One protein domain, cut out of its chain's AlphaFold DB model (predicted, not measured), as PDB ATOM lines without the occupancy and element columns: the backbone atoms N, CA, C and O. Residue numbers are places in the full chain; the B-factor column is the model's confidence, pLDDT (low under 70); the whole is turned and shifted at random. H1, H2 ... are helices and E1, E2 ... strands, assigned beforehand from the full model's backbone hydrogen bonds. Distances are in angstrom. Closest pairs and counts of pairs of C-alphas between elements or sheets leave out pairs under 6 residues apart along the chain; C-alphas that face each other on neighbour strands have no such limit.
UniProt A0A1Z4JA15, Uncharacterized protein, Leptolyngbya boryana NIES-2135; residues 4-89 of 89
ATOM      1  N   ILE A   4       7.617   7.286 207.382       86.50
ATOM      2  CA  ILE A   4       7.759   5.928 207.914       86.50
ATOM      3  C   ILE A   4       8.001   4.935 206.783       86.50
ATOM      4  O   ILE A   4       7.556   5.138 205.657       86.50
ATOM      5  N   ILE A   5       8.735   3.864 207.072       87.62
ATOM      6  CA  ILE A   5       8.972   2.782 206.113       87.62
ATOM      7  C   ILE A   5       7.855   1.757 206.274       87.62
ATOM      8  O   ILE A   5       7.601   1.298 207.388       87.62
ATOM      9  N   TYR A   6       7.210   1.389 205.168       84.00
ATOM     10  CA  TYR A   6       6.142   0.397 205.168       84.00
ATOM     11  C   TYR A   6       6.655  -0.973 205.613       84.00
ATOM     12  O   TYR A   6       7.622  -1.500 205.054       84.00
ATOM     13  N   LYS A   7       5.977  -1.558 206.602       79.06
ATOM     14  CA  LYS A   7       6.193  -2.925 207.072       79.06
ATOM     15  C   LYS A   7       4.962  -3.746 206.703       79.06
ATOM     16  O   LYS A   7       3.838  -3.346 206.965       79.06
ATOM     17  N   THR A   8       5.175  -4.888 206.062       65.06
ATOM     18  CA  THR A   8       4.119  -5.764 205.525       65.06
ATOM     19  C   THR A   8       3.396  -6.595 206.587       65.06
ATOM     20  O   THR A   8       2.535  -7.403 206.237       65.06
ATOM     21  N   ASN A   9       3.728  -6.434 207.871       60.47
ATOM     22  CA  ASN A   9       3.047  -7.149 208.941       60.47
ATOM     23  C   ASN A   9       1.649  -6.546 209.108       60.47
ATOM     24  O   ASN A   9       1.480  -5.344 209.284       60.47
ATOM     25  N   THR A  10       0.639  -7.399 209.012       53.53
ATOM     26  CA  THR A  10      -0.787  -7.067 208.898       53.53
ATOM     27  C   THR A  10      -1.386  -6.240 210.043       53.53
ATOM     28  O   THR A  10      -2.522  -5.797 209.909       53.53
ATOM     29  N   ASP A  11      -0.644  -6.001 211.126       57.34
ATOM     30  CA  ASP A  11      -1.081  -5.200 212.276       57.34
ATOM     31  C   ASP A  11      -0.848  -3.684 212.098       57.34
ATOM     32  O   ASP A  11      -1.479  -2.886 212.786       57.34
ATOM     33  N   ASP A  12      -0.025  -3.264 211.129       70.44
ATOM     34  CA  ASP A  12       0.412  -1.862 211.003       70.44
ATOM     35  C   ASP A  12      -0.465  -1.022 210.044       70.44
ATOM     36  O   ASP A  12      -0.186   0.150 209.795       70.44
ATOM     37  N   LEU A  13      -1.542  -1.582 209.472       75.12
ATOM     38  CA  LEU A  13      -2.351  -0.869 208.469       75.12
ATOM     39  C   LEU A  13      -3.050   0.380 209.038       75.12
ATOM     40  O   LEU A  13      -3.130   1.393 208.343       75.12
ATOM     41  N   GLU A  14      -3.539   0.322 210.282       75.94
ATOM     42  CA  GLU A  14      -4.162   1.485 210.936       75.94
ATOM     43  C   GLU A  14      -3.148   2.634 211.099       75.94
ATOM     44  O   GLU A  14      -3.463   3.773 210.754       75.94
ATOM     45  N   GLU A  15      -1.914   2.335 211.519       79.62
ATOM     46  CA  GLU A  15      -0.835   3.324 211.679       79.62
ATOM     47  C   GLU A  15      -0.444   3.958 210.335       79.62
ATOM     48  O   GLU A  15      -0.282   5.175 210.224       79.62
ATOM     49  N   ILE A  16      -0.343   3.146 209.279       83.19
ATOM     50  CA  ILE A  16      -0.023   3.616 207.925       83.19
ATOM     51  C   ILE A  16      -1.069   4.620 207.423       83.19
ATOM     52  O   ILE A  16      -0.713   5.660 206.861       83.19
ATOM     53  N   LEU A  17      -2.355   4.320 207.624       81.19
ATOM     54  CA  LEU A  17      -3.448   5.206 207.224       81.19
ATOM     55  C   LEU A  17      -3.483   6.482 208.073       81.19
ATOM     56  O   LEU A  17      -3.693   7.564 207.527       81.19
ATOM     57  N   GLU A  18      -3.232   6.383 209.380       83.12
ATOM     58  CA  GLU A  18      -3.157   7.547 210.266       83.12
ATOM     59  C   GLU A  18      -2.042   8.510 209.830       83.12
ATOM     60  O   GLU A  18      -2.287   9.706 209.642       83.12
ATOM     61  N   VAL A  19      -0.835   7.992 209.579       85.12
ATOM     62  CA  VAL A  19       0.289   8.808 209.100       85.12
ATOM     63  C   VAL A  19      -0.024   9.436 207.744       85.12
ATOM     64  O   VAL A  19       0.284  10.611 207.539       85.12
ATOM     65  N   HIS A  20      -0.674   8.704 206.835       85.69
ATOM     66  CA  HIS A  20      -1.101   9.247 205.544       85.69
ATOM     67  C   HIS A  20      -2.042  10.449 205.703       85.69
ATOM     68  O   HIS A  20      -1.822  11.496 205.091       85.69
ATOM     69  N   GLN A  21      -3.058  10.332 206.563       82.94
ATOM     70  CA  GLN A  21      -4.040  11.396 206.789       82.94
ATOM     71  C   GLN A  21      -3.453  12.628 207.479       82.94
ATOM     72  O   GLN A  21      -3.890  13.749 207.222       82.94
ATOM     73  N   GLN A  22      -2.422  12.446 208.305       86.88
ATOM     74  CA  GLN A  22      -1.658  13.549 208.893       86.88
ATOM     75  C   GLN A  22      -0.704  14.226 207.881       86.88
ATOM     76  O   GLN A  22       0.045  15.136 208.245       86.88
ATOM     77  N   GLY A  23      -0.710  13.807 206.608       87.19
ATOM     78  CA  GLY A  23       0.171  14.326 205.556       87.19
ATOM     79  C   GLY A  23       1.596  13.769 205.619       87.19
ATOM     80  O   GLY A  23       2.523  14.352 205.048       87.19
ATOM     81  N   GLY A  24       1.792  12.670 206.346       88.44
ATOM     82  CA  GLY A  24       3.043  11.933 206.393       88.44
ATOM     83  C   GLY A  24       3.282  11.112 205.130       88.44
ATOM     84  O   GLY A  24       2.370  10.803 204.359       88.44
ATOM     85  N   LYS A  25       4.548  10.761 204.911       90.06
ATOM     86  CA  LYS A  25       4.976   9.948 203.772       90.06
ATOM     87  C   LYS A  25       5.211   8.517 204.216       90.06
ATOM     88  O   LYS A  25       5.885   8.274 205.214       90.06
ATOM     89  N   ILE A  26       4.712   7.570 203.439       90.88
ATOM     90  CA  ILE A  26       5.014   6.158 203.644       90.88
ATOM     91  C   ILE A  26       5.946   5.715 202.532       90.88
ATOM     92  O   ILE A  26       5.639   5.897 201.362       90.88
ATOM     93  N   LEU A  27       7.095   5.158 202.897       92.50
ATOM     94  CA  LEU A  27       8.159   4.800 201.970       92.50
ATOM     95  C   LEU A  27       8.177   3.299 201.708       92.50
ATOM     96  O   LEU A  27       7.998   2.483 202.614       92.50
ATOM     97  N   CYS A  28       8.451   2.935 200.460       91.56
ATOM     98  CA  CYS A  28       8.690   1.555 200.067       91.56
ATOM     99  C   CYS A  28       9.962   1.022 200.750       91.56
ATOM    100  O   CYS A  28      11.011   1.646 200.597       91.56
ATOM    101  N   PRO A  29       9.932  -0.142 201.419       90.50
ATOM    102  CA  PRO A  29      11.104  -0.688 202.105       90.50
ATOM    103  C   PRO A  29      12.229  -1.123 201.157       90.50
ATOM    104  O   PRO A  29      13.361  -1.288 201.598       90.50
ATOM    105  N   LEU A  30      11.930  -1.328 199.868       92.56
ATOM    106  CA  LEU A  30      12.901  -1.815 198.882       92.56
ATOM    107  C   LEU A  30      13.541  -0.703 198.049       92.56
ATOM    108  O   LEU A  30      14.716  -0.792 197.707       92.56
ATOM    109  N   CYS A  31      12.781   0.337 197.703       93.75
ATOM    110  CA  CYS A  31      13.252   1.393 196.797       93.75
ATOM    111  C   CYS A  31      13.097   2.813 197.349       93.75
ATOM    112  O   CYS A  31      13.424   3.769 196.651       93.75
ATOM    113  N   ASN A  32      12.604   2.969 198.583       93.06
ATOM    114  CA  ASN A  32      12.385   4.250 199.264       93.06
ATOM    115  C   ASN A  32      11.483   5.254 198.524       93.06
ATOM    116  O   ASN A  32      11.430   6.421 198.901       93.06
ATOM    117  N   SER A  33      10.753   4.822 197.494       93.56
ATOM    118  CA  SER A  33       9.736   5.644 196.838       93.56
ATOM    119  C   SER A  33       8.573   5.926 197.788       93.56
ATOM    120  O   SER A  33       8.171   5.020 198.523       93.56
ATOM    121  N   ASP A  34       7.963   7.108 197.687       94.00
ATOM    122  CA  ASP A  34       6.667   7.380 198.317       94.00
ATOM    123  C   ASP A  34       5.628   6.371 197.794       94.00
ATOM    124  O   ASP A  34       5.416   6.243 196.586       94.00
ATOM    125  N   LEU A  35       5.019   5.611 198.700       92.06
ATOM    126  CA  LEU A  35       3.970   4.657 198.379       92.06
ATOM    127  C   LEU A  35       2.680   5.386 198.034       92.06
ATOM    128  O   LEU A  35       2.308   6.391 198.641       92.06
ATOM    129  N   LEU A  36       1.975   4.814 197.071       91.56
ATOM    130  CA  LEU A  36       0.654   5.241 196.675       91.56
ATOM    131  C   LEU A  36      -0.361   4.575 197.609       91.56
ATOM    132  O   LEU A  36      -0.536   3.355 197.567       91.56
ATOM    133  N   ILE A  37      -1.009   5.371 198.451       90.25
ATOM    134  CA  ILE A  37      -2.080   4.904 199.332       90.25
ATOM    135  C   ILE A  37      -3.406   5.284 198.691       90.25
ATOM    136  O   ILE A  37      -3.732   6.457 198.540       90.25
ATOM    137  N   LEU A  38      -4.139   4.264 198.267       89.25
ATOM    138  CA  LEU A  38      -5.444   4.369 197.631       89.25
ATOM    139  C   LEU A  38      -6.482   3.869 198.633       89.25
ATOM    140  O   LEU A  38      -6.877   2.709 198.632       89.25
ATOM    141  N   ASP A  39      -6.869   4.744 199.544       83.00
ATOM    142  CA  ASP A  39      -7.778   4.470 200.661       83.00
ATOM    143  C   ASP A  39      -9.259   4.324 200.275       83.00
ATOM    144  O   ASP A  39     -10.062   3.858 201.079       83.00
ATOM    145  N   SER A  40      -9.640   4.684 199.049       80.38
ATOM    146  CA  SER A  40     -11.025   4.658 198.590       80.38
ATOM    147  C   SER A  40     -11.126   4.210 197.137       80.38
ATOM    148  O   SER A  40     -10.169   4.271 196.367       80.38
ATOM    149  N   TYR A  41     -12.320   3.792 196.715       79.56
ATOM    150  CA  TYR A  41     -12.576   3.517 195.298       79.56
ATOM    151  C   TYR A  41     -12.394   4.758 194.418       79.56
ATOM    152  O   TYR A  41     -11.980   4.626 193.269       79.56
ATOM    153  N   ALA A  42     -12.674   5.953 194.943       78.06
ATOM    154  CA  ALA A  42     -12.495   7.200 194.208       78.06
ATOM    155  C   ALA A  42     -11.007   7.467 193.929       78.06
ATOM    156  O   ALA A  42     -10.640   7.706 192.778       78.06
ATOM    157  N   SER A  43     -10.152   7.352 194.957       83.25
ATOM    158  CA  SER A  43      -8.700   7.492 194.807       83.25
ATOM    159  C   SER A  43      -8.124   6.359 193.952       83.25
ATOM    160  O   SER A  43      -7.347   6.612 193.037       83.25
ATOM    161  N   ALA A  44      -8.579   5.120 194.145       85.50
ATOM    162  CA  ALA A  44      -8.100   3.965 193.393       85.50
ATOM    163  C   ALA A  44      -8.465   3.984 191.896       85.50
ATOM    164  O   ALA A  44      -7.638   3.636 191.047       85.50
ATOM    165  N   SER A  45      -9.679   4.430 191.559       80.06
ATOM    166  CA  SER A  45     -10.184   4.492 190.179       80.06
ATOM    167  C   SER A  45      -9.357   5.435 189.301       80.06
ATOM    168  O   SER A  45      -9.051   5.100 188.156       80.06
ATOM    169  N   ALA A  46      -8.889   6.559 189.860       84.31
ATOM    170  CA  ALA A  46      -7.992   7.488 189.165       84.31
ATOM    171  C   ALA A  46      -6.675   6.826 188.711       84.31
ATOM    172  O   ALA A  46      -6.066   7.258 187.735       84.31
ATOM    173  N   HIS A  47      -6.271   5.749 189.386       85.19
ATOM    174  CA  HIS A  47      -5.067   4.978 189.092       85.19
ATOM    175  C   HIS A  47      -5.360   3.610 188.456       85.19
ATOM    176  O   HIS A  47      -4.439   2.809 188.313       85.19
ATOM    177  N   GLN A  48      -6.617   3.324 188.083       86.75
ATOM    178  CA  GLN A  48      -7.062   2.021 187.558       86.75
ATOM    179  C   GLN A  48      -6.665   0.833 188.457       86.75
ATOM    180  O   GLN A  48      -6.432  -0.280 187.984       86.75
ATOM    181  N   LYS A  49      -6.577   1.068 189.770       85.88
ATOM    182  CA  LYS A  49      -6.230   0.067 190.786       85.88
ATOM    183  C   LYS A  49      -7.422  -0.170 191.717       85.88
ATOM    184  O   LYS A  49      -8.456   0.491 191.625       85.88
ATOM    185  N   ARG A  50      -7.298  -1.165 192.597       86.75
ATOM    186  CA  ARG A  50      -8.228  -1.365 193.719       86.75
ATOM    187  C   ARG A  50      -7.763  -0.533 194.921       86.75
ATOM    188  O   ARG A  50      -6.625  -0.071 194.916       86.75
ATOM    189  N   PRO A  51      -8.612  -0.321 195.937       86.81
ATOM    190  CA  PRO A  51      -8.148   0.268 197.182       86.81
ATOM    191  C   PRO A  51      -7.021  -0.574 197.789       86.81
ATOM    192  O   PRO A  51      -7.096  -1.809 197.806       86.81
ATOM    193  N   GLY A  52      -5.959   0.080 198.239       88.94
ATOM    194  CA  GLY A  52      -4.741  -0.593 198.655       88.94
ATOM    195  C   GLY A  52      -3.521   0.313 198.747       88.94
ATOM    196  O   GLY A  52      -3.596   1.527 198.569       88.94
ATOM    197  N   ILE A  53      -2.377  -0.309 199.007       89.94
ATOM    198  CA  ILE A  53      -1.068   0.335 199.101       89.94
ATOM    199  C   ILE A  53      -0.181  -0.240 198.005       89.94
ATOM    200  O   ILE A  53      -0.023  -1.460 197.896       89.94
ATOM    201  N   TYR A  54       0.412   0.647 197.213       91.38
ATOM    202  CA  TYR A  54       1.176   0.279 196.029       91.38
ATOM    203  C   TYR A  54       2.514   1.002 195.984       91.38
ATOM    204  O   TYR A  54       2.607   2.192 196.279       91.38
ATOM    205  N   CYS A  55       3.559   0.302 195.550       92.69
ATOM    206  CA  CYS A  55       4.802   0.953 195.168       92.69
ATOM    207  C   CYS A  55       4.689   1.478 193.726       92.69
ATOM    208  O   CYS A  55       4.367   0.703 192.828       92.69
ATOM    209  N   PRO A  56       4.980   2.766 193.464       92.12
ATOM    210  CA  PRO A  56       4.918   3.317 192.109       92.12
ATOM    211  C   PRO A  56       6.052   2.822 191.199       92.12
ATOM    212  O   PRO A  56       5.957   2.950 189.982       92.12
ATOM    213  N   THR A  57       7.139   2.292 191.769       92.62
ATOM    214  CA  THR A  57       8.320   1.841 191.017       92.62
ATOM    215  C   THR A  57       8.201   0.392 190.544       92.62
ATOM    216  O   THR A  57       8.682   0.071 189.463       92.62
ATOM    217  N   SER A  58       7.589  -0.488 191.342       90.56
ATOM    218  CA  SER A  58       7.363  -1.892 190.984       90.56
ATOM    219  C   SER A  58       6.237  -2.487 191.825       90.56
ATOM    220  O   SER A  58       6.284  -2.431 193.055       90.56
ATOM    221  N   ASP A  59       5.270  -3.128 191.167       85.06
ATOM    222  CA  ASP A  59       4.193  -3.866 191.837       85.06
ATOM    223  C   ASP A  59       4.718  -5.107 192.599       85.06
ATOM    224  O   ASP A  59       4.013  -5.638 193.453       85.06
ATOM    225  N   GLU A  60       5.957  -5.552 192.350       87.62
ATOM    226  CA  GLU A  60       6.601  -6.635 193.113       87.62
ATOM    227  C   GLU A  60       7.096  -6.173 194.491       87.62
ATOM    228  O   GLU A  60       7.315  -6.997 195.376       87.62
ATOM    229  N   HIS A  61       7.284  -4.862 194.691       87.12
ATOM    230  CA  HIS A  61       7.808  -4.346 195.953       87.12
ATOM    231  C   HIS A  61       6.738  -4.249 197.037       87.12
ATOM    232  O   HIS A  61       6.934  -4.708 198.161       87.12
ATOM    233  N   VAL A  62       5.624  -3.597 196.708       86.44
ATOM    234  CA  VAL A  62       4.470  -3.439 197.594       86.44
ATOM    235  C   VAL A  62       3.219  -3.440 196.732       86.44
ATOM    236  O   VAL A  62       3.033  -2.554 195.898       86.44
ATOM    237  N   ASN A  63       2.359  -4.424 196.968       88.25
ATOM    238  CA  ASN A  63       1.031  -4.525 196.382       88.25
ATOM    239  C   ASN A  63       0.104  -5.158 197.420       88.25
ATOM    240  O   ASN A  63      -0.079  -6.373 197.473       88.25
ATOM    241  N   CYS A  64      -0.422  -4.317 198.305       84.44
ATOM    242  CA  CYS A  64      -1.390  -4.725 199.307       84.44
ATOM    243  C   CYS A  64      -2.761  -4.238 198.852       84.44
ATOM    244  O   CYS A  64      -2.998  -3.037 198.791       84.44
ATOM    245  N   THR A  65      -3.663  -5.154 198.513       83.31
ATOM    246  CA  THR A  65      -5.053  -4.805 198.209       83.31
ATOM    247  C   THR A  65      -5.883  -4.919 199.470       83.31
ATOM    248  O   THR A  65      -5.833  -5.932 200.168       83.31
ATOM    249  N   PHE A  66      -6.694  -3.904 199.747       76.81
ATOM    250  CA  PHE A  66      -7.683  -4.008 200.804       76.81
ATOM    251  C   PHE A  66      -8.760  -4.988 200.327       76.81
ATOM    252  O   PHE A  66      -9.545  -4.692 199.424       76.81
ATOM    253  N   LEU A  67      -8.769  -6.198 200.898       65.19
ATOM    254  CA  LEU A  67      -9.844  -7.173 200.715       65.19
ATOM    255  C   LEU A  67     -11.074  -6.678 201.486       65.19
ATOM    256  O   LEU A  67     -11.414  -7.163 202.560       65.19
ATOM    257  N   LEU A  68     -11.736  -5.672 200.924       57.28
ATOM    258  CA  LEU A  68     -12.935  -5.031 201.461       57.28
ATOM    259  C   LEU A  68     -14.192  -5.882 201.213       57.28
ATOM    260  O   LEU A  68     -15.231  -5.345 200.848       57.28
ATOM    261  N   ALA A  69     -14.095  -7.209 201.341       44.47
ATOM    262  CA  ALA A  69     -15.161  -8.098 200.890       44.47
ATOM    263  C   ALA A  69     -16.414  -8.047 201.779       44.47
ATOM    264  O   ALA A  69     -17.495  -8.157 201.231       44.47
ATOM    265  N   ASP A  70     -16.310  -7.799 203.092       46.28
ATOM    266  CA  ASP A  70     -17.503  -7.815 203.968       46.28
ATOM    267  C   ASP A  70     -17.442  -6.876 205.191       46.28
ATOM    268  O   ASP A  70     -18.367  -6.842 205.999       46.28
ATOM    269  N   ARG A  71     -16.360  -6.105 205.375       52.09
ATOM    270  CA  ARG A  71     -16.176  -5.250 206.572       52.09
ATOM    271  C   ARG A  71     -15.802  -3.805 206.278       52.09
ATOM    272  O   ARG A  71     -15.397  -3.105 207.201       52.09
ATOM    273  N   HIS A  72     -15.935  -3.352 205.030       57.06
ATOM    274  CA  HIS A  72     -15.678  -1.954 204.672       57.06
ATOM    275  C   HIS A  72     -16.453  -1.013 205.597       57.06
ATOM    276  O   HIS A  72     -15.847  -0.194 206.274       57.06
ATOM    277  N   ASP A  73     -17.756  -1.238 205.747       55.50
ATOM    278  CA  ASP A  73     -18.593  -0.403 206.603       55.50
ATOM    279  C   ASP A  73     -18.216  -0.521 208.083       55.50
ATOM    280  O   ASP A  73     -18.322   0.453 208.811       55.50
ATOM    281  N   GLU A  74     -17.731  -1.672 208.559       58.22
ATOM    282  CA  GLU A  74     -17.331  -1.826 209.963       58.22
ATOM    283  C   GLU A  74     -15.991  -1.140 210.262       58.22
ATOM    284  O   GLU A  74     -15.868  -0.452 211.275       58.22
ATOM    285  N   VAL A  75     -14.995  -1.308 209.388       61.31
ATOM    286  CA  VAL A  75     -13.677  -0.673 209.521       61.31
ATOM    287  C   VAL A  75     -13.813   0.836 209.351       61.31
ATOM    288  O   VAL A  75     -13.299   1.585 210.178       61.31
ATOM    289  N   TRP A  76     -14.572   1.283 208.349       63.47
ATOM    290  CA  TRP A  76     -14.797   2.701 208.096       63.47
ATOM    291  C   TRP A  76     -15.655   3.347 209.181       63.47
ATOM    292  O   TRP A  76     -15.284   4.397 209.692       63.47
ATOM    293  N   ARG A  77     -16.712   2.679 209.660       66.25
ATOM    294  CA  ARG A  77     -17.493   3.163 210.808       66.25
ATOM    295  C   ARG A  77     -16.648   3.262 212.075       66.25
ATOM    296  O   ARG A  77     -16.733   4.261 212.776       66.25
ATOM    297  N   ARG A  78     -15.803   2.267 212.380       68.19
ATOM    298  CA  ARG A  78     -14.885   2.338 213.538       68.19
ATOM    299  C   ARG A  78     -13.857   3.454 213.396       68.19
ATOM    300  O   ARG A  78     -13.431   4.014 214.405       68.19
ATOM    301  N   PHE A  79     -13.436   3.729 212.168       68.38
ATOM    302  CA  PHE A  79     -12.533   4.819 211.850       68.38
ATOM    303  C   PHE A  79     -13.221   6.186 212.046       68.38
ATOM    304  O   PHE A  79     -12.723   7.019 212.804       68.38
ATOM    305  N   GLU A  80     -14.414   6.384 211.480       72.50
ATOM    306  CA  GLU A  80     -15.230   7.599 211.629       72.50
ATOM    307  C   GLU A  80     -15.638   7.859 213.090       72.50
ATOM    308  O   GLU A  80     -15.468   8.973 213.590       72.50
ATOM    309  N   GLU A  81     -16.085   6.829 213.822       73.94
ATOM    310  CA  GLU A  81     -16.442   6.920 215.248       73.94
ATOM    311  C   GLU A  81     -15.245   7.353 216.123       73.94
ATOM    312  O   GLU A  81     -15.426   8.072 217.111       73.94
ATOM    313  N   ARG A  82     -14.013   6.942 215.779       64.94
ATOM    314  CA  ARG A  82     -12.788   7.372 216.483       64.94
ATOM    315  C   ARG A  82     -12.404   8.811 216.133       64.94
ATOM    316  O   ARG A  82     -12.074   9.582 217.034       64.94
ATOM    317  N   MET A  83     -12.500   9.191 214.860       65.00
ATOM    318  CA  MET A  83     -12.191  10.552 214.402       65.00
ATOM    319  C   MET A  83     -13.152  11.594 214.982       65.00
ATOM    320  O   MET A  83     -12.728  12.690 215.346       65.00
ATOM    321  N   GLN A  84     -14.432  11.253 215.128       60.59
ATOM    322  CA  GLN A  84     -15.426  12.152 215.710       60.59
ATOM    323  C   GLN A  84     -15.165  12.401 217.204       60.59
ATOM    324  O   GLN A  84     -15.197  13.550 217.640       60.59
ATOM    325  N   LYS A  85     -14.773  11.366 217.962       58.31
ATOM    326  CA  LYS A  85     -14.368  11.504 219.375       58.31
ATOM    327  C   LYS A  85     -13.132  12.380 219.576       58.31
ATOM    328  O   LYS A  85     -13.056  13.096 220.565       58.31
ATOM    329  N   HIS A  86     -12.173  12.337 218.654       54.22
ATOM    330  CA  HIS A  86     -10.972  13.175 218.728       54.22
ATOM    331  C   HIS A  86     -11.222  14.644 218.366       54.22
ATOM    332  O   HIS A  86     -10.389  15.490 218.671       54.22
ATOM    333  N   ARG A  87     -12.348  14.949 217.710       49.41
ATOM    334  CA  ARG A  87     -12.736  16.308 217.307       49.41
ATOM    335  C   ARG A  87     -13.560  17.045 218.366       49.41
ATOM    336  O   ARG A  87     -13.732  18.254 218.253       49.41
ATOM    337  N   GLU A  88     -14.095  16.314 219.343       49.78
ATOM    338  CA  GLU A  88     -14.908  16.834 220.453       49.78
ATOM    339  C   GLU A  88     -14.103  17.061 221.753       49.78
ATOM    340  O   GLU A  88     -14.675  17.509 222.748       49.78
ATOM    341  N   LEU A  89     -12.791  16.783 221.745       46.22
ATOM    342  CA  LEU A  89     -11.821  17.127 222.798       46.22
ATOM    343  C   LEU A  89     -11.010  18.366 222.401       46.22
ATOM    344  O   LEU A  89     -10.721  19.177 223.309       46.22
TER     345      LEU A  89
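What this domain is: This is residues 4 to 89 of the 89 residues of an uncharacterized protein of Leptolyngbya boryana NIES-2135 (UniProt A0A1Z4JA15). A small body is built round a three-stranded sheet of E2, E3 and E4, with helix H1 and the short strand E1 packed together next to it and the short helix H2 at the end where E2 stops and E3 starts. The last helix, H3, makes an arm off this body, where residues 69 to 74 and 80 to 89 stick out. The printed part has 86 residues, with three named helices and four named strands in the order H1 E1 E2 H2 E3 E4 H3; the sheet runs E2 - E3 - E4, antiparallel, and the class is mixed, helices and strands. The whole is compact, with a radius of gyration of the C-alphas of 13.5 A, yet its outline is only just elongated, with spans of 40 by 26 by 24 A.

Where its parts are: Find C-alpha 13 at (-2.351, -0.869, 208.469), where H1 begins; it holds residues 13 to 21 and measures 12.5 A. E1 follows at residues 25 to 27, then E2 at 36 to 38. H2, residues 41 to 46, is 8.6 A long. E3 is residues 52 to 54 and E4 residues 63 to 65. H3 starts at residue 72 and runs 22.4 A to C-alpha 87 at (-12.736, 16.308, 217.307).

How they stand to each other: Start at the sheet. E2 and E3 are antiparallel at 165 degrees; look for N 36 and O 54, 2.8 A apart and within hydrogen-bond range. E3 and E4 form a hairpin, antiparallel at 171 degrees, with N 53 and O 64 at 2.8 A. H1 only grazes the sheet with its residues 13 to 20, and its closest C-alphas to E2 are those of His 20 and Ile 37, 7.6 A. H1 and E1 have their closest C-alphas at Ile 16 and Ile 26, 7.1 A. E1 pairs with no named strand, but residues 4 to 5 pair with its residues 26 to 27, parallel. E1 and E2 are near each other, with 5 pairs of C-alphas within 10 A. H2 only grazes the sheet with its residues 41 to 46; Leu 38 and Ala 44 hold the closest C-alphas of E2 and H2, 5.0 A. H3 is not on the sheet and is apart from H1 and H2. In H1 and H3 every O i to N i+4 pair is within hydrogen-bond range; in H2, 1 of 2.

The domain as a whole: The C-alphas farthest apart are those of Glu 60 and Leu 89, 42.3 A. The printed part has no cut and no long link. Without the stretches that stand free, the body of 70 residues spans 34 by 25 by 22 A. Mean pLDDT of the printed part is 77.7; look for values under 70 at residues 8 to 11, 67 to 79 and 82 to 89.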